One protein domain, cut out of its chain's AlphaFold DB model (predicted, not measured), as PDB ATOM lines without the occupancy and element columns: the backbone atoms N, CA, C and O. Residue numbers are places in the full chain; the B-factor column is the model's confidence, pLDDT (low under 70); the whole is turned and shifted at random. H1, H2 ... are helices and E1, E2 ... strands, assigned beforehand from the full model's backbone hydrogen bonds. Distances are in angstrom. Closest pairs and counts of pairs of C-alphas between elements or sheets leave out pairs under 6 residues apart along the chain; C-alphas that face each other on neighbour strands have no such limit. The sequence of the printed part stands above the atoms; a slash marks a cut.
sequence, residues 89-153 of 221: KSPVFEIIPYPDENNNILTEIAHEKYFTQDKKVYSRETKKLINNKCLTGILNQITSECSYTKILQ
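AT A GLANCE: This is residues 89 to 153 of the 221 residues of the protein "Envelope protein" of Drosophila virilis (UniProt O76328). Toward one end of an elongated shape is a small antiparallel sheet, order E1 - E3 - E4, with the short helix H1 crossing one face; toward the other is an antiparallel ribbon, E2 and E5. The 65 printed residues, under half in named elements, hold E1 E2 E3 E4 H1 E5 in chain order, class mixed. The whole is only just compact, close to loose, radius of gyration of the C-alphas 12.5 A, spanning 38 by 22 by 17 A.

IN THESE COORDINATES: Find C-alpha 113 at (157.664, 123.295, 104.410); E3, residues 113 to 117, runs 13.9 A from there. E1 is residues 92 to 94, 7.0 A; E4, 120 to 123, and H1, 133 to 140, each 10.3 A; E2, 104 to 106, and E5, 148 to 150, each 6.9 A. E5 ends at C-alpha 150, (174.101, 115.508, 88.338).

HOW THE PARTS SIT: Look for N 93 and O 114 between E1 and E3, 2.8 A, within hydrogen-bond range, as are N 115 and O 122, 2.9 A, in the hairpin E3 and E4, whose directions stand at 151 degrees. H1, with every O i to N i+4 pair within range, is on this sheet, height 8.9 A, across the strands at 70 degrees to E3 on the local plane. Its closest C-alpha pair with E4 is Thr 136 and Val 121, 5.9 A. E2 is apart from H1; N 105 of E2 and O 149 of E5 are within range, 2.8 A.

THE WHOLE: The farthest C-alphas, of Lys 89 and Leu 152, are 39.3 A apart. The printed part has no cut and no long link; pLDDT is under 70 at residues 89 to 90 and 109 to 111.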
ATOM      1  N   LYS A  89     149.931 134.839 110.017       57.47
ATOM      2  CA  LYS A  89     150.297 133.708 109.178       57.47
ATOM      3  C   LYS A  89     151.674 134.040 108.618       57.47
ATOM      4  O   LYS A  89     151.770 134.680 107.577       57.47
ATOM      5  N   SER A  90     152.736 133.654 109.329       66.69
ATOM      6  CA  SER A  90     154.080 133.689 108.751       66.69
ATOM      7  C   SER A  90     154.040 132.928 107.425       66.69
ATOM      8  O   SER A  90     153.485 131.819 107.400       66.69
ATOM      9  N   PRO A  91     154.561 133.509 106.332       77.25
ATOM     10  CA  PRO A  91     154.561 132.844 105.043       77.25
ATOM     11  C   PRO A  91     155.299 131.513 105.168       77.25
ATOM     12  O   PRO A  91     156.342 131.415 105.821       77.25
ATOM     13  N   VAL A  92     154.698 130.484 104.580       84.12
ATOM     14  CA  VAL A  92     155.255 129.140 104.538       84.12
ATOM     15  C   VAL A  92     155.796 128.911 103.134       84.12
ATOM     16  O   VAL A  92     155.093 129.154 102.157       84.12
ATOM     17  N   PHE A  93     157.038 128.459 103.053       83.81
ATOM     18  CA  PHE A  93     157.791 128.250 101.828       83.81
ATOM     19  C   PHE A  93     158.041 126.761 101.616       83.81
ATOM     20  O   PHE A  93     158.316 126.034 102.567       83.81
ATOM     21  N   GLU A  94     157.995 126.330 100.367       85.12
ATOM     22  CA  GLU A  94     158.408 125.002  99.926       85.12
ATOM     23  C   GLU A  94     159.471 125.202  98.850       85.12
ATOM     24  O   GLU A  94     159.312 126.055  97.973       85.12
ATOM     25  N   ILE A  95     160.587 124.486  98.955       84.12
ATOM     26  CA  ILE A  95     161.676 124.599  97.987       84.12
ATOM     27  C   ILE A  95     161.553 123.409  97.051       84.12
ATOM     28  O   ILE A  95     161.777 122.271  97.448       84.12
ATOM     29  N   ILE A  96     161.224 123.682  95.794       83.06
ATOM     30  CA  ILE A  96     161.227 122.657  94.758       83.06
ATOM     31  C   ILE A  96     162.572 122.711  94.037       83.06
ATOM     32  O   ILE A  96     162.811 123.665  93.293       83.06
ATOM     33  N   PRO A  97     163.462 121.726  94.246       82.56
ATOM     34  CA  PRO A  97     164.728 121.699  93.541       82.56
ATOM     35  C   PRO A  97     164.478 121.435  92.053       82.56
ATOM     36  O   PRO A  97     163.648 120.600  91.680       82.56
ATOM     37  N   TYR A  98     165.197 122.161  91.201       82.75
ATOM     38  CA  TYR A  98     165.083 122.049  89.753       82.75
ATOM     39  C   TYR A  98     166.464 121.983  89.103       82.75
ATOM     40  O   TYR A  98     167.369 122.652  89.610       82.75
ATOM     41  N   PRO A  99     166.657 121.180  88.039       86.25
ATOM     42  CA  PRO A  99     167.959 121.069  87.398       86.25
ATOM     43  C   PRO A  99     168.420 122.404  86.797       86.25
ATOM     44  O   PRO A  99     167.610 123.163  86.262       86.25
ATOM     45  N   ASP A 100     169.722 122.676  86.875       85.31
ATOM     46  CA  ASP A 100     170.380 123.755  86.136       85.31
ATOM     47  C   ASP A 100     170.648 123.358  84.671       85.31
ATOM     48  O   ASP A 100     170.434 122.217  84.262       85.31
ATOM     49  N   GLU A 101     171.183 124.290  83.877       83.38
ATOM     50  CA  GLU A 101     171.560 124.076  82.468       83.38
ATOM     51  C   GLU A 101     172.540 122.910  82.231       83.38
ATOM     52  O   GLU A 101     172.621 122.379  81.124       83.38
ATOM     53  N   ASN A 102     173.253 122.473  83.271       86.31
ATOM     54  CA  ASN A 102     174.219 121.379  83.246       86.31
ATOM     55  C   ASN A 102     173.645 120.065  83.820       86.31
ATOM     56  O   ASN A 102     174.389 119.093  84.008       86.31
ATOM     57  N   ASN A 103     172.328 120.019  84.060       85.88
ATOM     58  CA  ASN A 103     171.579 118.938  84.705       85.88
ATOM     59  C   ASN A 103     172.017 118.649  86.151       85.88
ATOM     60  O   ASN A 103     171.911 117.510  86.614       85.88
ATOM     61  N   ASN A 104     172.506 119.648  86.882       88.31
ATOM     62  CA  ASN A 104     172.746 119.532  88.315       88.31
ATOM     63  C   ASN A 104     171.507 119.966  89.096       88.31
ATOM     64  O   ASN A 104     170.945 121.024  88.838       88.31
ATOM     65  N   ILE A 105     171.102 119.177  90.087       88.00
ATOM     66  CA  ILE A 105     169.998 119.490  90.995       88.00
ATOM     67  C   ILE A 105     170.507 119.629  92.424       88.00
ATOM     68  O   ILE A 105     171.451 118.945  92.828       88.00
ATOM     69  N   LEU A 106     169.863 120.513  93.181       88.31
ATOM     70  CA  LEU A 106     170.101 120.680  94.610       88.31
ATOM     71  C   LEU A 106     169.873 119.349  95.349       88.31
ATOM     72  O   LEU A 106     168.840 118.705  95.169       88.31
ATOM     73  N   THR A 107     170.841 118.947  96.172       82.38
ATOM     74  CA  THR A 107     170.813 117.662  96.899       82.38
ATOM     75  C   THR A 107     170.061 117.715  98.217       82.38
ATOM     76  O   THR A 107     169.571 116.697  98.706       82.38
ATOM     77  N   GLU A 108     170.016 118.891  98.831       77.75
ATOM     78  CA  GLU A 108     169.408 119.106 100.125       77.75
ATOM     79  C   GLU A 108     167.912 118.783 100.032       77.75
ATOM     80  O   GLU A 108     167.170 119.408  99.278       77.75
ATOM     81  N   ILE A 109     167.481 117.775 100.798       64.00
ATOM     82  CA  ILE A 109     166.101 117.287 100.805       64.00
ATOM     83  C   ILE A 109     165.193 118.416 101.287       64.00
ATOM     84  O   ILE A 109     165.145 118.718 102.479       64.00
ATOM     85  N   ALA A 110     164.470 119.028 100.355       62.88
ATOM     86  CA  ALA A 110     163.607 120.167 100.625       62.88
ATOM     87  C   ALA A 110     162.118 119.832 100.451       62.88
ATOM     88  O   ALA A 110     161.318 120.663 100.044       62.88
ATOM     89  N   HIS A 111     161.739 118.595 100.783       66.56
ATOM     90  CA  HIS A 111     160.336 118.164 100.799       66.56
ATOM     91  C   HIS A 111     159.557 118.694 102.014       66.56
ATOM     92  O   HIS A 111     158.357 118.462 102.122       66.56
ATOM     93  N   GLU A 112     160.225 119.374 102.948       78.69
ATOM     94  CA  GLU A 112     159.560 120.016 104.074       78.69
ATOM     95  C   GLU A 112     159.116 121.437 103.717       78.69
ATOM     96  O   GLU A 112     159.706 122.134 102.891       78.69
ATOM     97  N   LYS A 113     158.087 121.897 104.422       87.44
ATOM     98  CA  LYS A 113     157.664 123.295 104.410       87.44
ATOM     99  C   LYS A 113     158.411 124.075 105.486       87.44
ATOM    100  O   LYS A 113     158.589 123.579 106.596       87.44
ATOM    101  N   TYR A 114     158.778 125.319 105.206       89.31
ATOM    102  CA  TYR A 114     159.576 126.168 106.089       89.31
ATOM    103  C   TYR A 114     158.898 127.506 106.353       89.31
ATOM    104  O   TYR A 114     158.105 127.976 105.549       89.31
ATOM    105  N   PHE A 115     159.225 128.163 107.459       88.81
ATOM    106  CA  PHE A 115     158.882 129.569 107.674       88.81
ATOM    107  C   PHE A 115     160.074 130.314 108.264       88.81
ATOM    108  O   PHE A 115     160.945 129.715 108.903       88.81
ATOM    109  N   THR A 116     160.113 131.626 108.044       86.81
ATOM    110  CA  THR A 116     161.181 132.487 108.550       86.81
ATOM    111  C   THR A 116     160.676 133.364 109.689       86.81
ATOM    112  O   THR A 116     159.554 133.870 109.668       86.81
ATOM    113  N   GLN A 117     161.507 133.521 110.716       85.75
ATOM    114  CA  GLN A 117     161.272 134.432 111.831       85.75
ATOM    115  C   GLN A 117     162.622 134.933 112.335       85.75
ATOM    116  O   GLN A 117     163.519 134.132 112.589       85.75
ATOM    117  N   ASP A 118     162.792 136.253 112.442       85.75
ATOM    118  CA  ASP A 118     164.043 136.882 112.892       85.75
ATOM    119  C   ASP A 118     165.289 136.373 112.138       85.75
ATOM    120  O   ASP A 118     166.328 136.083 112.733       85.75
ATOM    121  N   LYS A 119     165.171 136.222 110.806       83.56
ATOM    122  CA  LYS A 119     166.198 135.668 109.889       83.56
ATOM    123  C   LYS A 119     166.595 134.209 110.156       83.56
ATOM    124  O   LYS A 119     167.532 133.698 109.544       83.56
ATOM    125  N   LYS A 120     165.888 133.515 111.045       89.69
ATOM    126  CA  LYS A 120     166.044 132.081 111.294       89.69
ATOM    127  C   LYS A 120     164.985 131.303 110.524       89.69
ATOM    128  O   LYS A 120     163.856 131.767 110.376       89.69
ATOM    129  N   VAL A 121     165.361 130.119 110.052       90.25
ATOM    130  CA  VAL A 121     164.480 129.211 109.313       90.25
ATOM    131  C   VAL A 121     164.018 128.093 110.230       90.25
ATOM    132  O   VAL A 121     164.831 127.464 110.902       90.25
ATOM    133  N   TYR A 122     162.722 127.813 110.221       90.19
ATOM    134  CA  TYR A 122     162.121 126.739 111.000       90.19
ATOM    135  C   TYR A 122     161.340 125.795 110.092       90.19
ATOM    136  O   TYR A 122     160.670 126.236 109.157       90.19
ATOM    137  N   SER A 123     161.391 124.499 110.394       90.44
ATOM    138  CA  SER A 123     160.510 123.503 109.775       90.44
ATOM    139  C   SER A 123     159.074 123.740 110.235       90.44
ATOM    140  O   SER A 123     158.808 123.924 111.425       90.44
ATOM    141  N   ARG A 124     158.126 123.743 109.301       85.81
ATOM    142  CA  ARG A 124     156.704 123.941 109.588       85.81
ATOM    143  C   ARG A 124     156.125 122.776 110.384       85.81
ATOM    144  O   ARG A 124     155.290 123.006 111.256       85.81
ATOM    145  N   GLU A 125     156.567 121.560 110.086       86.06
ATOM    146  CA  GLU A 125     156.069 120.335 110.713       86.06
ATOM    147  C   GLU A 125     156.618 120.174 112.128       86.06
ATOM    148  O   GLU A 125     155.862 120.027 113.087       86.06
ATOM    149  N   THR A 126     157.942 120.257 112.275       87.75
ATOM    150  CA  THR A 126     158.600 119.993 113.563       87.75
ATOM    151  C   THR A 126     158.742 121.234 114.438       87.75
ATOM    152  O   THR A 126     159.045 121.109 115.625       87.75
ATOM    153  N   LYS A 127     158.559 122.437 113.871       84.75
ATOM    154  CA  LYS A 127     158.845 123.741 114.504       84.75
ATOM    155  C   LYS A 127     160.292 123.894 114.983       84.75
ATOM    156  O   LYS A 127     160.596 124.800 115.757       84.75
ATOM    157  N   LYS A 128     161.199 123.014 114.545       90.44
ATOM    158  CA  LYS A 128     162.615 123.061 114.911       90.44
ATOM    159  C   LYS A 128     163.370 124.020 114.007       90.44
ATOM    160  O   LYS A 128     163.051 124.164 112.827       90.44
ATOM    161  N   LEU A 129     164.392 124.643 114.586       91.44
ATOM    162  CA  LEU A 129     165.351 125.467 113.865       91.44
ATOM    163  C   LEU A 129     166.116 124.609 112.849       91.44
ATOM    164  O   LEU A 129     166.662 123.562 113.200       91.44
ATOM    165  N   ILE A 130     166.178 125.082 111.610       90.44
ATOM    166  CA  ILE A 130     166.978 124.497 110.541       90.44
ATOM    167  C   ILE A 130     168.335 125.194 110.515       90.44
ATOM    168  O   ILE A 130     168.427 126.393 110.268       90.44
ATOM    169  N   ASN A 131     169.397 124.422 110.747       86.94
ATOM    170  CA  ASN A 131     170.780 124.915 110.722       86.94
ATOM    171  C   ASN A 131     171.473 124.689 109.368       86.94
ATOM    172  O   ASN A 131     172.669 124.944 109.230       86.94
ATOM    173  N   ASN A 132     170.749 124.180 108.368       88.25
ATOM    174  CA  ASN A 132     171.290 123.983 107.030       88.25
ATOM    175  C   ASN A 132     171.572 125.355 106.391       88.25
ATOM    176  O   ASN A 132     170.647 126.141 106.161       88.25
ATOM    177  N   LYS A 133     172.853 125.639 106.115       89.12
ATOM    178  CA  LYS A 133     173.307 126.918 105.547       89.12
ATOM    179  C   LYS A 133     172.731 127.183 104.157       89.12
ATOM    180  O   LYS A 133     172.382 128.325 103.885       89.12
ATOM    181  N   CYS A 134     172.596 126.154 103.324       90.31
ATOM    182  CA  CYS A 134     172.001 126.269 101.998       90.31
ATOM    183  C   CYS A 134     170.525 126.686 102.088       90.31
ATOM    184  O   CYS A 134     170.151 127.737 101.577       90.31
ATOM    185  N   LEU A 135     169.697 125.938 102.830       88.94
ATOM    186  CA  LEU A 135     168.265 126.252 102.983       88.94
ATOM    187  C   LEU A 135     168.044 127.624 103.635       88.94
ATOM    188  O   LEU A 135     167.190 128.400 103.209       88.94
ATOM    189  N   THR A 136     168.849 127.939 104.654       89.75
ATOM    190  CA  THR A 136     168.823 129.250 105.317       89.75
ATOM    191  C   THR A 136     169.208 130.370 104.362       89.75
ATOM    192  O   THR A 136     168.620 131.449 104.423       89.75
ATOM    193  N   GLY A 137     170.177 130.121 103.483       89.19
ATOM    194  CA  GLY A 137     170.618 131.069 102.476       89.19
ATOM    195  C   GLY A 137     169.556 131.357 101.431       89.19
ATOM    196  O   GLY A 137     169.194 132.516 101.236       89.19
ATOM    197  N   ILE A 138     168.983 130.299 100.854       89.19
ATOM    198  CA  ILE A 138     167.896 130.374  99.870       89.19
ATOM    199  C   ILE A 138     166.715 131.177 100.431       89.19
ATOM    200  O   ILE A 138     166.281 132.152  99.820       89.19
ATOM    201  N   LEU A 139     166.218 130.815 101.620       88.69
ATOM    202  CA  LEU A 139     165.014 131.431 102.198       88.69
ATOM    203  C   LEU A 139     165.233 132.868 102.682       88.69
ATOM    204  O   LEU A 139     164.291 133.658 102.685       88.69
ATOM    205  N   ASN A 140     166.458 133.219 103.077       87.31
ATOM    206  CA  ASN A 140     166.815 134.591 103.440       87.31
ATOM    207  C   ASN A 140     167.393 135.400 102.267       87.31
ATOM    208  O   ASN A 140     167.780 136.547 102.480       87.31
ATOM    209  N   GLN A 141     167.459 134.829 101.059       88.00
ATOM    210  CA  GLN A 141     168.005 135.469  99.856       88.00
ATOM    211  C   GLN A 141     169.455 135.965 100.031       88.00
ATOM    212  O   GLN A 141     169.814 137.059  99.598       88.00
ATOM    213  N   ILE A 142     170.300 135.159 100.677       88.19
ATOM    214  CA  ILE A 142     171.734 135.426 100.850       88.19
ATOM    215  C   ILE A 142     172.564 134.350 100.152       88.19
ATOM    216  O   ILE A 142     172.144 133.199 100.043       88.19
ATOM    217  N   THR A 143     173.767 134.715  99.712       84.88
ATOM    218  CA  THR A 143     174.701 133.776  99.087       84.88
ATOM    219  C   THR A 143     175.015 132.622 100.038       84.88
ATOM    220  O   THR A 143     175.433 132.844 101.177       84.88
ATOM    221  N   SER A 144     174.833 131.389  99.569       85.62
ATOM    222  CA  SER A 144     175.071 130.178 100.353       85.62
ATOM    223  C   SER A 144     175.759 129.092  99.545       85.62
ATOM    224  O   SER A 144     175.527 128.947  98.348       85.62
ATOM    225  N   GLU A 145     176.566 128.295 100.236       83.50
ATOM    226  CA  GLU A 145     177.147 127.070  99.697       83.50
ATOM    227  C   GLU A 145     176.098 125.956  99.766       83.50
ATOM    228  O   GLU A 145     175.650 125.580 100.852       83.50
ATOM    229  N   CYS A 146     175.687 125.475  98.597       90.38
ATOM    230  CA  CYS A 146     174.725 124.394  98.414       90.38
ATOM    231  C   CYS A 146     175.394 123.236  97.679       90.38
ATOM    232  O   CYS A 146     176.282 123.459  96.850       90.38
ATOM    233  N   SER A 147     174.970 122.011  97.973       90.50
ATOM    234  CA  SER A 147     175.486 120.816  97.310       90.50
ATOM    235  C   SER A 147     174.594 120.429  96.134       90.50
ATOM    236  O   SER A 147     173.368 120.420  96.230       90.50
ATOM    237  N   TYR A 148     175.215 120.080  95.010       90.38
ATOM    238  CA  TYR A 148     174.504 119.728  93.786       90.38
ATOM    239  C   TYR A 148     174.963 118.371  93.261       90.38
ATOM    240  O   TYR A 148     176.141 118.023  93.346       90.38
ATOM    241  N   THR A 149     174.033 117.612  92.689       90.31
ATOM    242  CA  THR A 149     174.309 116.330  92.030       90.31
ATOM    243  C   THR A 149     173.785 116.327  90.617       90.31
ATOM    244  O   THR A 149     172.707 116.852  90.347       90.31
ATOM    245  N   LYS A 150     174.513 115.664  89.725       88.69
ATOM    246  CA  LYS A 150     174.101 115.508  88.338       88.69
ATOM    247  C   LYS A 150     172.990 114.467  88.205       88.69
ATOM    248  O   LYS A 150     173.122 113.354  88.714       88.69
ATOM    249  N   ILE A 151     171.923 114.812  87.495       82.75
ATOM    250  CA  ILE A 151     170.841 113.889  87.143       82.75
ATOM    251  C   ILE A 151     171.177 113.180  85.825       82.75
ATOM    252  O   ILE A 151     171.778 113.757  84.920       82.75
ATOM    253  N   LEU A 152     170.789 111.905  85.727       78.50
ATOM    254  CA  LEU A 152     170.994 111.065  84.539       78.50
ATOM    255  C   LEU A 152     169.987 111.346  83.412       78.50
ATOM    256  O   LEU A 152     170.240 111.009  82.259       78.50
ATOM    257  N   GLN A 153     168.829 111.909  83.746       76.25
ATOM    258  CA  GLN A 153     167.770 112.242  82.800       76.25
ATOM    259  C   GLN A 153     168.014 113.619  82.175       76.25
ATOM    260  O   GLN A 153     168.282 114.591  82.877       76.25
TER     261      GLN A 153